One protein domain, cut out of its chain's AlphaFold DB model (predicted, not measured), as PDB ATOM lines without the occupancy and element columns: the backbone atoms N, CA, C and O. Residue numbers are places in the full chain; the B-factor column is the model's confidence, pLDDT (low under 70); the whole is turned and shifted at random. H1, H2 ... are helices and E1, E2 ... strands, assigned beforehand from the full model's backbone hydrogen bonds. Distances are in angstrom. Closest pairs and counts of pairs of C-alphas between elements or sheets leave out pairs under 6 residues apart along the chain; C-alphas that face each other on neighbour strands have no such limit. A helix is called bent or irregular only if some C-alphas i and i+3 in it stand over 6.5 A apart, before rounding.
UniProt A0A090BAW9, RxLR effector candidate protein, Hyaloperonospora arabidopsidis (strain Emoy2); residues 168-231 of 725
ATOM      1  N   ASP A 168     185.067 328.427 156.296       95.31
ATOM      2  CA  ASP A 168     186.012 327.867 155.309       95.31
ATOM      3  C   ASP A 168     186.609 326.510 155.712       95.31
ATOM      4  O   ASP A 168     187.399 325.934 154.969       95.31
ATOM      5  N   LEU A 169     186.256 325.980 156.887       95.88
ATOM      6  CA  LEU A 169     186.674 324.646 157.314       95.88
ATOM      7  C   LEU A 169     185.682 323.608 156.779       95.88
ATOM      8  O   LEU A 169     184.477 323.755 156.965       95.88
ATOM      9  N   HIS A 170     186.164 322.543 156.141       94.62
ATOM     10  CA  HIS A 170     185.280 321.517 155.585       94.62
ATOM     11  C   HIS A 170     184.434 320.854 156.698       94.62
ATOM     12  O   HIS A 170     184.991 320.540 157.756       94.62
ATOM     13  N   PRO A 171     183.128 320.565 156.509       92.50
ATOM     14  CA  PRO A 171     182.271 320.022 157.574       92.50
ATOM     15  C   PRO A 171     182.810 318.755 158.257       92.50
ATOM     16  O   PRO A 171     182.729 318.615 159.477       92.50
ATOM     17  N   VAL A 172     183.439 317.857 157.489       89.81
ATOM     18  CA  VAL A 172     184.088 316.642 158.023       89.81
ATOM     19  C   VAL A 172     185.308 316.984 158.893       89.81
ATOM     20  O   VAL A 172     185.559 316.317 159.897       89.81
ATOM     21  N   GLU A 173     186.071 318.029 158.556       89.81
ATOM     22  CA  GLU A 173     187.206 318.490 159.366       89.81
ATOM     23  C   GLU A 173     186.754 319.188 160.646       89.81
ATOM     24  O   GLU A 173     187.328 318.935 161.708       89.81
ATOM     25  N   LEU A 174     185.687 319.992 160.570       91.56
ATOM     26  CA  LEU A 174     185.030 320.540 161.751       91.56
ATOM     27  C   LEU A 174     184.588 319.410 162.686       91.56
ATOM     28  O   LEU A 174     184.881 319.451 163.879       91.56
ATOM     29  N   MET A 175     183.960 318.358 162.156       85.88
ATOM     30  CA  MET A 175     183.589 317.210 162.978       85.88
ATOM     31  C   MET A 175     184.806 316.516 163.599       85.88
ATOM     32  O   MET A 175     184.810 316.281 164.808       85.88
ATOM     33  N   LYS A 176     185.874 316.255 162.831       84.88
ATOM     34  CA  LYS A 176     187.140 315.721 163.376       84.88
ATOM     35  C   LYS A 176     187.666 316.582 164.531       84.88
ATOM     36  O   LYS A 176     188.099 316.023 165.539       84.88
ATOM     37  N   MET A 177     187.573 317.910 164.419       84.56
ATOM     38  CA  MET A 177     187.936 318.850 165.482       84.56
ATOM     39  C   MET A 177     187.044 318.675 166.720       84.56
ATOM     40  O   MET A 177     187.577 318.439 167.798       84.56
ATOM     41  N   VAL A 178     185.711 318.665 166.581       82.38
ATOM     42  CA  VAL A 178     184.777 318.467 167.713       82.38
ATOM     43  C   VAL A 178     184.988 317.108 168.399       82.38
ATOM     44  O   VAL A 178     185.037 317.041 169.629       82.38
ATOM     45  N   PHE A 179     185.180 316.021 167.641       75.69
ATOM     46  CA  PHE A 179     185.499 314.697 168.195       75.69
ATOM     47  C   PHE A 179     186.832 314.679 168.956       75.69
ATOM     48  O   PHE A 179     186.934 314.033 170.003       75.69
ATOM     49  N   PHE A 180     187.856 315.364 168.444       70.56
ATOM     50  CA  PHE A 180     189.155 315.490 169.106       70.56
ATOM     51  C   PHE A 180     189.032 316.261 170.428       70.56
ATOM     52  O   PHE A 180     189.502 315.800 171.466       70.56
ATOM     53  N   ASP A 181     188.277 317.353 170.414       70.00
ATOM     54  CA  ASP A 181     187.921 318.168 171.571       70.00
ATOM     55  C   ASP A 181     187.177 317.364 172.658       70.00
ATOM     56  O   ASP A 181     187.489 317.459 173.849       70.00
ATOM     57  N   VAL A 182     186.219 316.509 172.267       66.81
ATOM     58  CA  VAL A 182     185.543 315.578 173.190       66.81
ATOM     59  C   VAL A 182     186.530 314.561 173.774       66.81
ATOM     60  O   VAL A 182     186.466 314.295 174.973       66.81
ATOM     61  N   LYS A 183     187.481 314.034 172.987       64.12
ATOM     62  CA  LYS A 183     188.531 313.119 173.483       64.12
ATOM     63  C   LYS A 183     189.502 313.799 174.457       64.12
ATOM     64  O   LYS A 183     189.858 313.188 175.463       64.12
ATOM     65  N   ILE A 184     189.894 315.052 174.214       63.81
ATOM     66  CA  ILE A 184     190.722 315.829 175.154       63.81
ATOM     67  C   ILE A 184     189.962 316.058 176.463       63.81
ATOM     68  O   ILE A 184     190.491 315.781 177.541       63.81
ATOM     69  N   ARG A 185     188.692 316.483 176.384       62.78
ATOM     70  CA  ARG A 185     187.836 316.622 177.570       62.78
ATOM     71  C   ARG A 185     187.712 315.293 178.322       62.78
ATOM     72  O   ARG A 185     187.902 315.288 179.535       62.78
ATOM     73  N   ALA A 186     187.518 314.169 177.626       59.81
ATOM     74  CA  ALA A 186     187.519 312.823 178.213       59.81
ATOM     75  C   ALA A 186     188.768 312.556 179.063       59.81
ATOM     76  O   ALA A 186     188.658 312.191 180.231       59.81
ATOM     77  N   ALA A 187     189.949 312.792 178.485       56.19
ATOM     78  CA  ALA A 187     191.229 312.591 179.152       56.19
ATOM     79  C   ALA A 187     191.391 313.479 180.402       56.19
ATOM     80  O   ALA A 187     192.017 313.056 181.370       56.19
ATOM     81  N   SER A 188     190.782 314.670 180.422       54.84
ATOM     82  CA  SER A 188     190.818 315.578 181.578       54.84
ATOM     83  C   SER A 188     189.886 315.198 182.744       54.84
ATOM     84  O   SER A 188     190.072 315.702 183.849       54.84
ATOM     85  N   PHE A 189     188.901 314.309 182.539       51.91
ATOM     86  CA  PHE A 189     187.888 313.966 183.555       51.91
ATOM     87  C   PHE A 189     188.200 312.718 184.401       51.91
ATOM     88  O   PHE A 189     187.431 312.381 185.309       51.91
ATOM     89  N   TYR A 190     189.326 312.040 184.168       55.66
ATOM     90  CA  TYR A 190     189.728 310.892 184.982       55.66
ATOM     91  C   TYR A 190     190.121 311.314 186.407       55.66
ATOM     92  O   TYR A 190     191.141 311.968 186.621       55.66
ATOM     93  N   LYS A 191     189.340 310.887 187.408       49.16
ATOM     94  CA  LYS A 191     189.675 311.095 188.824       49.16
ATOM     95  C   LYS A 191     190.593 309.987 189.337       49.16
ATOM     96  O   LYS A 191     190.234 308.808 189.311       49.16
ATOM     97  N   ILE A 192     191.742 310.399 189.859       53.28
ATOM     98  CA  ILE A 192     192.738 309.550 190.517       53.28
ATOM     99  C   ILE A 192     192.691 309.858 192.023       53.28
ATOM    100  O   ILE A 192     192.605 311.028 192.399       53.28
ATOM    101  N   ASP A 193     192.711 308.839 192.884       53.94
ATOM    102  CA  ASP A 193     192.816 309.029 194.337       53.94
ATOM    103  C   ASP A 193     194.243 309.373 194.796       53.94
ATOM    104  O   ASP A 193     195.214 309.329 194.038       53.94
ATOM    105  N   ALA A 194     194.381 309.669 196.090       45.31
ATOM    106  CA  ALA A 194     195.670 309.914 196.735       45.31
ATOM    107  C   ALA A 194     196.640 308.708 196.691       45.31
ATOM    108  O   ALA A 194     197.819 308.876 196.996       45.31
ATOM    109  N   SER A 195     196.176 307.507 196.317       48.81
ATOM    110  CA  SER A 195     197.006 306.303 196.157       48.81
ATOM    111  C   SER A 195     197.476 306.063 194.712       48.81
ATOM    112  O   SER A 195     198.286 305.169 194.464       48.81
ATOM    113  N   GLY A 196     197.020 306.880 193.755       47.16
ATOM    114  CA  GLY A 196     197.352 306.733 192.338       47.16
ATOM    115  C   GLY A 196     196.482 305.713 191.594       47.16
ATOM    116  O   GLY A 196     196.889 305.244 190.526       47.16
ATOM    117  N   ASN A 197     195.318 305.356 192.143       47.47
ATOM    118  CA  ASN A 197     194.340 304.469 191.516       47.47
ATOM    119  C   ASN A 197     193.166 305.278 190.937       47.47
ATOM    120  O   ASN A 197     192.802 306.337 191.447       47.47
ATOM    121  N   PHE A 198     192.580 304.799 189.837       44.97
ATOM    122  CA  PHE A 198     191.430 305.451 189.203       44.97
ATOM    123  C   PHE A 198     190.153 305.139 189.990       44.97
ATOM    124  O   PHE A 198     189.769 303.977 190.090       44.97
ATOM    125  N   ILE A 199     189.480 306.168 190.513       46.09
ATOM    126  CA  ILE A 199     188.265 305.994 191.335       46.09
ATOM    127  C   ILE A 199     187.030 305.796 190.450       46.09
ATOM    128  O   ILE A 199     186.136 305.019 190.770       46.09
ATOM    129  N   ALA A 200     186.981 306.515 189.328       46.91
ATOM    130  CA  ALA A 200     185.995 306.330 188.272       46.91
ATOM    131  C   ALA A 200     186.483 306.999 186.984       46.91
ATOM    132  O   ALA A 200     186.991 308.125 187.008       46.91
ATOM    133  N   ALA A 201     186.231 306.350 185.849       41.69
ATOM    134  CA  ALA A 201     186.054 307.084 184.607       41.69
ATOM    135  C   ALA A 201     184.698 307.795 184.702       41.69
ATOM    136  O   ALA A 201     183.655 307.183 184.467       41.69
ATOM    137  N   VAL A 202     184.701 309.083 185.058       43.00
ATOM    138  CA  VAL A 202     183.581 309.942 184.676       43.00
ATOM    139  C   VAL A 202     183.649 309.984 183.158       43.00
ATOM    140  O   VAL A 202     184.537 310.639 182.610       43.00
ATOM    141  N   LEU A 203     182.788 309.214 182.479       46.00
ATOM    142  CA  LEU A 203     182.667 309.344 181.031       46.00
ATOM    143  C   LEU A 203     182.442 310.836 180.753       46.00
ATOM    144  O   LEU A 203     181.573 311.425 181.408       46.00
ATOM    145  N   PRO A 204     183.194 311.460 179.828       44.53
ATOM    146  CA  PRO A 204     182.792 312.772 179.347       44.53
ATOM    147  C   PRO A 204     181.333 312.658 178.915       44.53
ATOM    148  O   PRO A 204     180.946 311.652 178.310       44.53
ATOM    149  N   THR A 205     180.527 313.669 179.218       49.69
ATOM    150  CA  THR A 205     179.200 313.748 178.618       49.69
ATOM    151  C   THR A 205     179.377 313.627 177.099       49.69
ATOM    152  O   THR A 205     180.175 314.379 176.523       49.69
ATOM    153  N   PRO A 206     178.736 312.634 176.450       55.66
ATOM    154  CA  PRO A 206     178.862 312.452 175.011       55.66
ATOM    155  C   PRO A 206     178.306 313.679 174.284       55.66
ATOM    156  O   PRO A 206     177.680 314.536 174.911       55.66
ATOM    157  N   PHE A 207     178.567 313.757 172.973       57.62
ATOM    158  CA  PHE A 207     178.131 314.835 172.074       57.62
ATOM    159  C   PHE A 207     176.811 315.475 172.518       57.62
ATOM    160  O   PHE A 207     175.747 314.866 172.429       57.62
ATOM    161  N   VAL A 208     176.897 316.696 173.046       58.22
ATOM    162  CA  VAL A 208     175.741 317.372 173.640       58.22
ATOM    163  C   VAL A 208     174.938 318.007 172.507       58.22
ATOM    164  O   VAL A 208     175.536 318.617 171.624       58.22
ATOM    165  N   ALA A 209     173.604 317.945 172.545       54.47
ATOM    166  CA  ALA A 209     172.721 318.473 171.491       54.47
ATOM    167  C   ALA A 209     173.067 319.883 170.930       54.47
ATOM    168  O   ALA A 209     172.940 320.076 169.719       54.47
ATOM    169  N   PRO A 210     173.576 320.866 171.713       58.38
ATOM    170  CA  PRO A 210     174.059 322.138 171.165       58.38
ATOM    171  C   PRO A 210     175.172 322.014 170.110       58.38
ATOM    172  O   PRO A 210     175.303 322.902 169.272       58.38
ATOM    173  N   GLN A 211     175.963 320.935 170.124       73.00
ATOM    174  CA  GLN A 211     177.035 320.673 169.155       73.00
ATOM    175  C   GLN A 211     176.478 320.246 167.790       73.00
ATOM    176  O   GLN A 211     176.987 320.708 166.773       73.00
ATOM    177  N   PHE A 212     175.403 319.448 167.752       74.25
ATOM    178  CA  PHE A 212     174.714 319.102 166.501       74.25
ATOM    179  C   PHE A 212     174.027 320.320 165.884       74.25
ATOM    180  O   PHE A 212     174.301 320.653 164.737       74.25
ATOM    181  N   LYS A 213     173.280 321.095 166.683       78.69
ATOM    182  CA  LYS A 213     172.643 322.338 166.205       78.69
ATOM    183  C   LYS A 213     173.635 323.407 165.756       78.69
ATOM    184  O   LYS A 213     173.304 324.251 164.925       78.69
ATOM    185  N   PHE A 214     174.841 323.410 166.319       86.00
ATOM    186  CA  PHE A 214     175.942 324.227 165.816       86.00
ATOM    187  C   PHE A 214     176.446 323.700 164.466       86.00
ATOM    188  O   PHE A 214     176.573 324.480 163.526       86.00
ATOM    189  N   LEU A 215     176.678 322.390 164.351       86.75
ATOM    190  CA  LEU A 215     177.166 321.739 163.136       86.75
ATOM    191  C   LEU A 215     176.184 321.839 161.956       86.75
ATOM    192  O   LEU A 215     176.614 322.094 160.841       86.75
ATOM    193  N   GLU A 216     174.878 321.707 162.175       85.81
ATOM    194  CA  GLU A 216     173.853 321.897 161.136       85.81
ATOM    195  C   GLU A 216     173.856 323.331 160.605       85.81
ATOM    196  O   GLU A 216     173.951 323.554 159.399       85.81
ATOM    197  N   LYS A 217     173.833 324.323 161.509       91.88
ATOM    198  CA  LYS A 217     173.952 325.742 161.140       91.88
ATOM    199  C   LYS A 217     175.254 326.022 160.399       91.88
ATOM    200  O   LYS A 217     175.257 326.817 159.462       91.88
ATOM    201  N   TYR A 218     176.335 325.354 160.797       94.19
ATOM    202  CA  TYR A 218     177.618 325.427 160.115       94.19
ATOM    203  C   TYR A 218     177.550 324.861 158.696       94.19
ATOM    204  O   TYR A 218     177.957 325.535 157.759       94.19
ATOM    205  N   ILE A 219     177.000 323.657 158.524       91.56
ATOM    206  CA  ILE A 219     176.826 322.998 157.225       91.56
ATOM    207  C   ILE A 219     175.977 323.869 156.292       91.56
ATOM    208  O   ILE A 219     176.358 324.077 155.146       91.56
ATOM    209  N   VAL A 220     174.881 324.456 156.785       93.25
ATOM    210  CA  VAL A 220     174.043 325.385 156.006       93.25
ATOM    211  C   VAL A 220     174.825 326.636 155.586       93.25
ATOM    212  O   VAL A 220     174.759 327.032 154.423       93.25
ATOM    213  N   ALA A 221     175.599 327.244 156.492       96.06
ATOM    214  CA  ALA A 221     176.424 328.414 156.176       96.06
ATOM    215  C   ALA A 221     177.562 328.089 155.188       96.06
ATOM    216  O   ALA A 221     177.816 328.858 154.261       96.06
ATOM    217  N   TYR A 222     178.208 326.932 155.349       96.31
ATOM    218  CA  TYR A 222     179.251 326.423 154.462       96.31
ATOM    219  C   TYR A 222     178.699 326.146 153.055       96.31
ATOM    220  O   TYR A 222     179.256 326.627 152.070       96.31
ATOM    221  N   ASN A 223     177.561 325.451 152.960       94.62
ATOM    222  CA  ASN A 223     176.860 325.183 151.702       94.62
ATOM    223  C   ASN A 223     176.510 326.475 150.955       94.62
ATOM    224  O   ASN A 223     176.772 326.583 149.759       94.62
ATOM    225  N   LEU A 224     175.975 327.473 151.668       96.88
ATOM    226  CA  LEU A 224     175.637 328.777 151.097       96.88
ATOM    227  C   LEU A 224     176.876 329.534 150.591       96.88
ATOM    228  O   LEU A 224     176.804 330.194 149.557       96.88
ATOM    229  N   LYS A 225     178.009 329.442 151.302       97.25
ATOM    230  CA  LYS A 225     179.259 330.126 150.934       97.25
ATOM    231  C   LYS A 225     179.966 329.475 149.743       97.25
ATOM    232  O   LYS A 225     180.428 330.182 148.853       97.25
ATOM    233  N   HIS A 226     180.054 328.145 149.735       95.19
ATOM    234  CA  HIS A 226     180.843 327.376 148.761       95.19
ATOM    235  C   HIS A 226     180.010 326.784 147.618       95.19
ATOM    236  O   HIS A 226     180.560 326.095 146.762       95.19
ATOM    237  N   ASN A 227     178.698 327.044 147.589       94.94
ATOM    238  CA  ASN A 227     177.742 326.466 146.637       94.94
ATOM    239  C   ASN A 227     177.778 324.921 146.631       94.94
ATOM    240  O   ASN A 227     177.841 324.277 145.582       94.94
ATOM    241  N   THR A 228     177.777 324.331 147.829       93.69
ATOM    242  CA  THR A 228     177.804 322.877 148.060       93.69
ATOM    243  C   THR A 228     176.500 322.386 148.701       93.69
ATOM    244  O   THR A 228     175.639 323.180 149.076       93.69
ATOM    245  N   ALA A 229     176.318 321.064 148.778       90.38
ATOM    246  CA  ALA A 229     175.090 320.423 149.259       90.38
ATOM    247  C   ALA A 229     175.373 319.340 150.318       90.38
ATOM    248  O   ALA A 229     174.789 318.258 150.292       90.38
ATOM    249  N   PHE A 230     176.296 319.609 151.247       86.06
ATOM    250  CA  PHE A 230     176.569 318.701 152.361       86.06
ATOM    251  C   PHE A 230     175.349 318.572 153.277       86.06
ATOM    252  O   PHE A 230     174.672 319.554 153.576       86.06
ATOM    253  N   THR A 231     175.097 317.363 153.771       84.50
ATOM    254  CA  THR A 231     174.099 317.089 154.813       84.50
ATOM    255  C   THR A 231     174.801 316.636 156.090       84.50
ATOM    256  O   THR A 231     175.959 316.203 156.050       84.50
TER     257      THR A 231
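AT A GLANCE: This is residues 168 to 231 of the 725 residues of the protein "RxLR effector candidate protein" of Hyaloperonospora arabidopsidis (strain Emoy2) (UniProt A0A090BAW9). The model is a long, thin rod in which the chain runs out along H1 into a small two-stranded hairpin, E1 and E2, at the far end, then folds back through an extended link into H2. The helices H1 and H2 run opposite ways and meet over only part of their lengths, near the start of H1; the tail after H2 turns back beside that helix. The printed part has 64 residues with two named helices and two named strands, in the order H1, E1, E2, H2, and the sheet, E1 - E2, is antiparallel. The class is mostly helix. The whole is extended, with a radius of gyration of the C-alphas of 16.7 A and spans of 57 by 18 by 12 A.

IN THESE COORDINATES: The sheet is made of E1, residues 190 to 192, and E2, residues 198 to 201; C-alpha 190 is at (189.728, 310.892, 184.982). H1, residues 171 to 188, comes before E1, begins with C-alpha 171 at (182.271, 320.022, 157.574) and is 25.9 A long from first to last C-alpha. H2, residues 209 to 226, follows E2, is 25.7 A long and ends with C-alpha 226 at (180.843, 327.376, 148.761).

HOW THE PARTS SIT: E1 and E2 are antiparallel neighbours and form a hairpin, with 169 degrees between their directions. C-alphas 192 and 198 face each other at 4.5 A, and N 199 and O 191 are within hydrogen-bond range at 3.0 A. H1 is joined to E1 by a tight link of 1 residue, while H1 and E2 are apart. E1 and H2 are apart as well. H1 and H2 touch, H1 with residues 171 to 175 alone and H2 with residues 215 to 222 alone. Their closest C-alphas, those of Pro 171 and Ile 219, are 6.2 A apart. They run opposite ways at a shallow tilt of 28 degrees, with their centres 16.2 A apart. In H1 and H2 every O i to N i+4 pair is within hydrogen-bond range, and neither helix is bent.

THE WHOLE: The two C-alphas farthest apart are those of Ser 195 and Asn 227, at 56.8 A, while the first and last printed C-alphas, those of Asp 168 and Thr 231, are 16.1 A apart. The printed part has no cut. The link from E1 to E2, 5 residues, is tight; the link from E2 to H2, 7 residues, is short; no link is long. The mean pLDDT of the printed part is 72.1, and residues 182 to 210, of which 182 to 188 belong to H1 and 209 to 210 to H2, are under 70. The mean is 53 for E1 and 45 for E2, against 86 for H2.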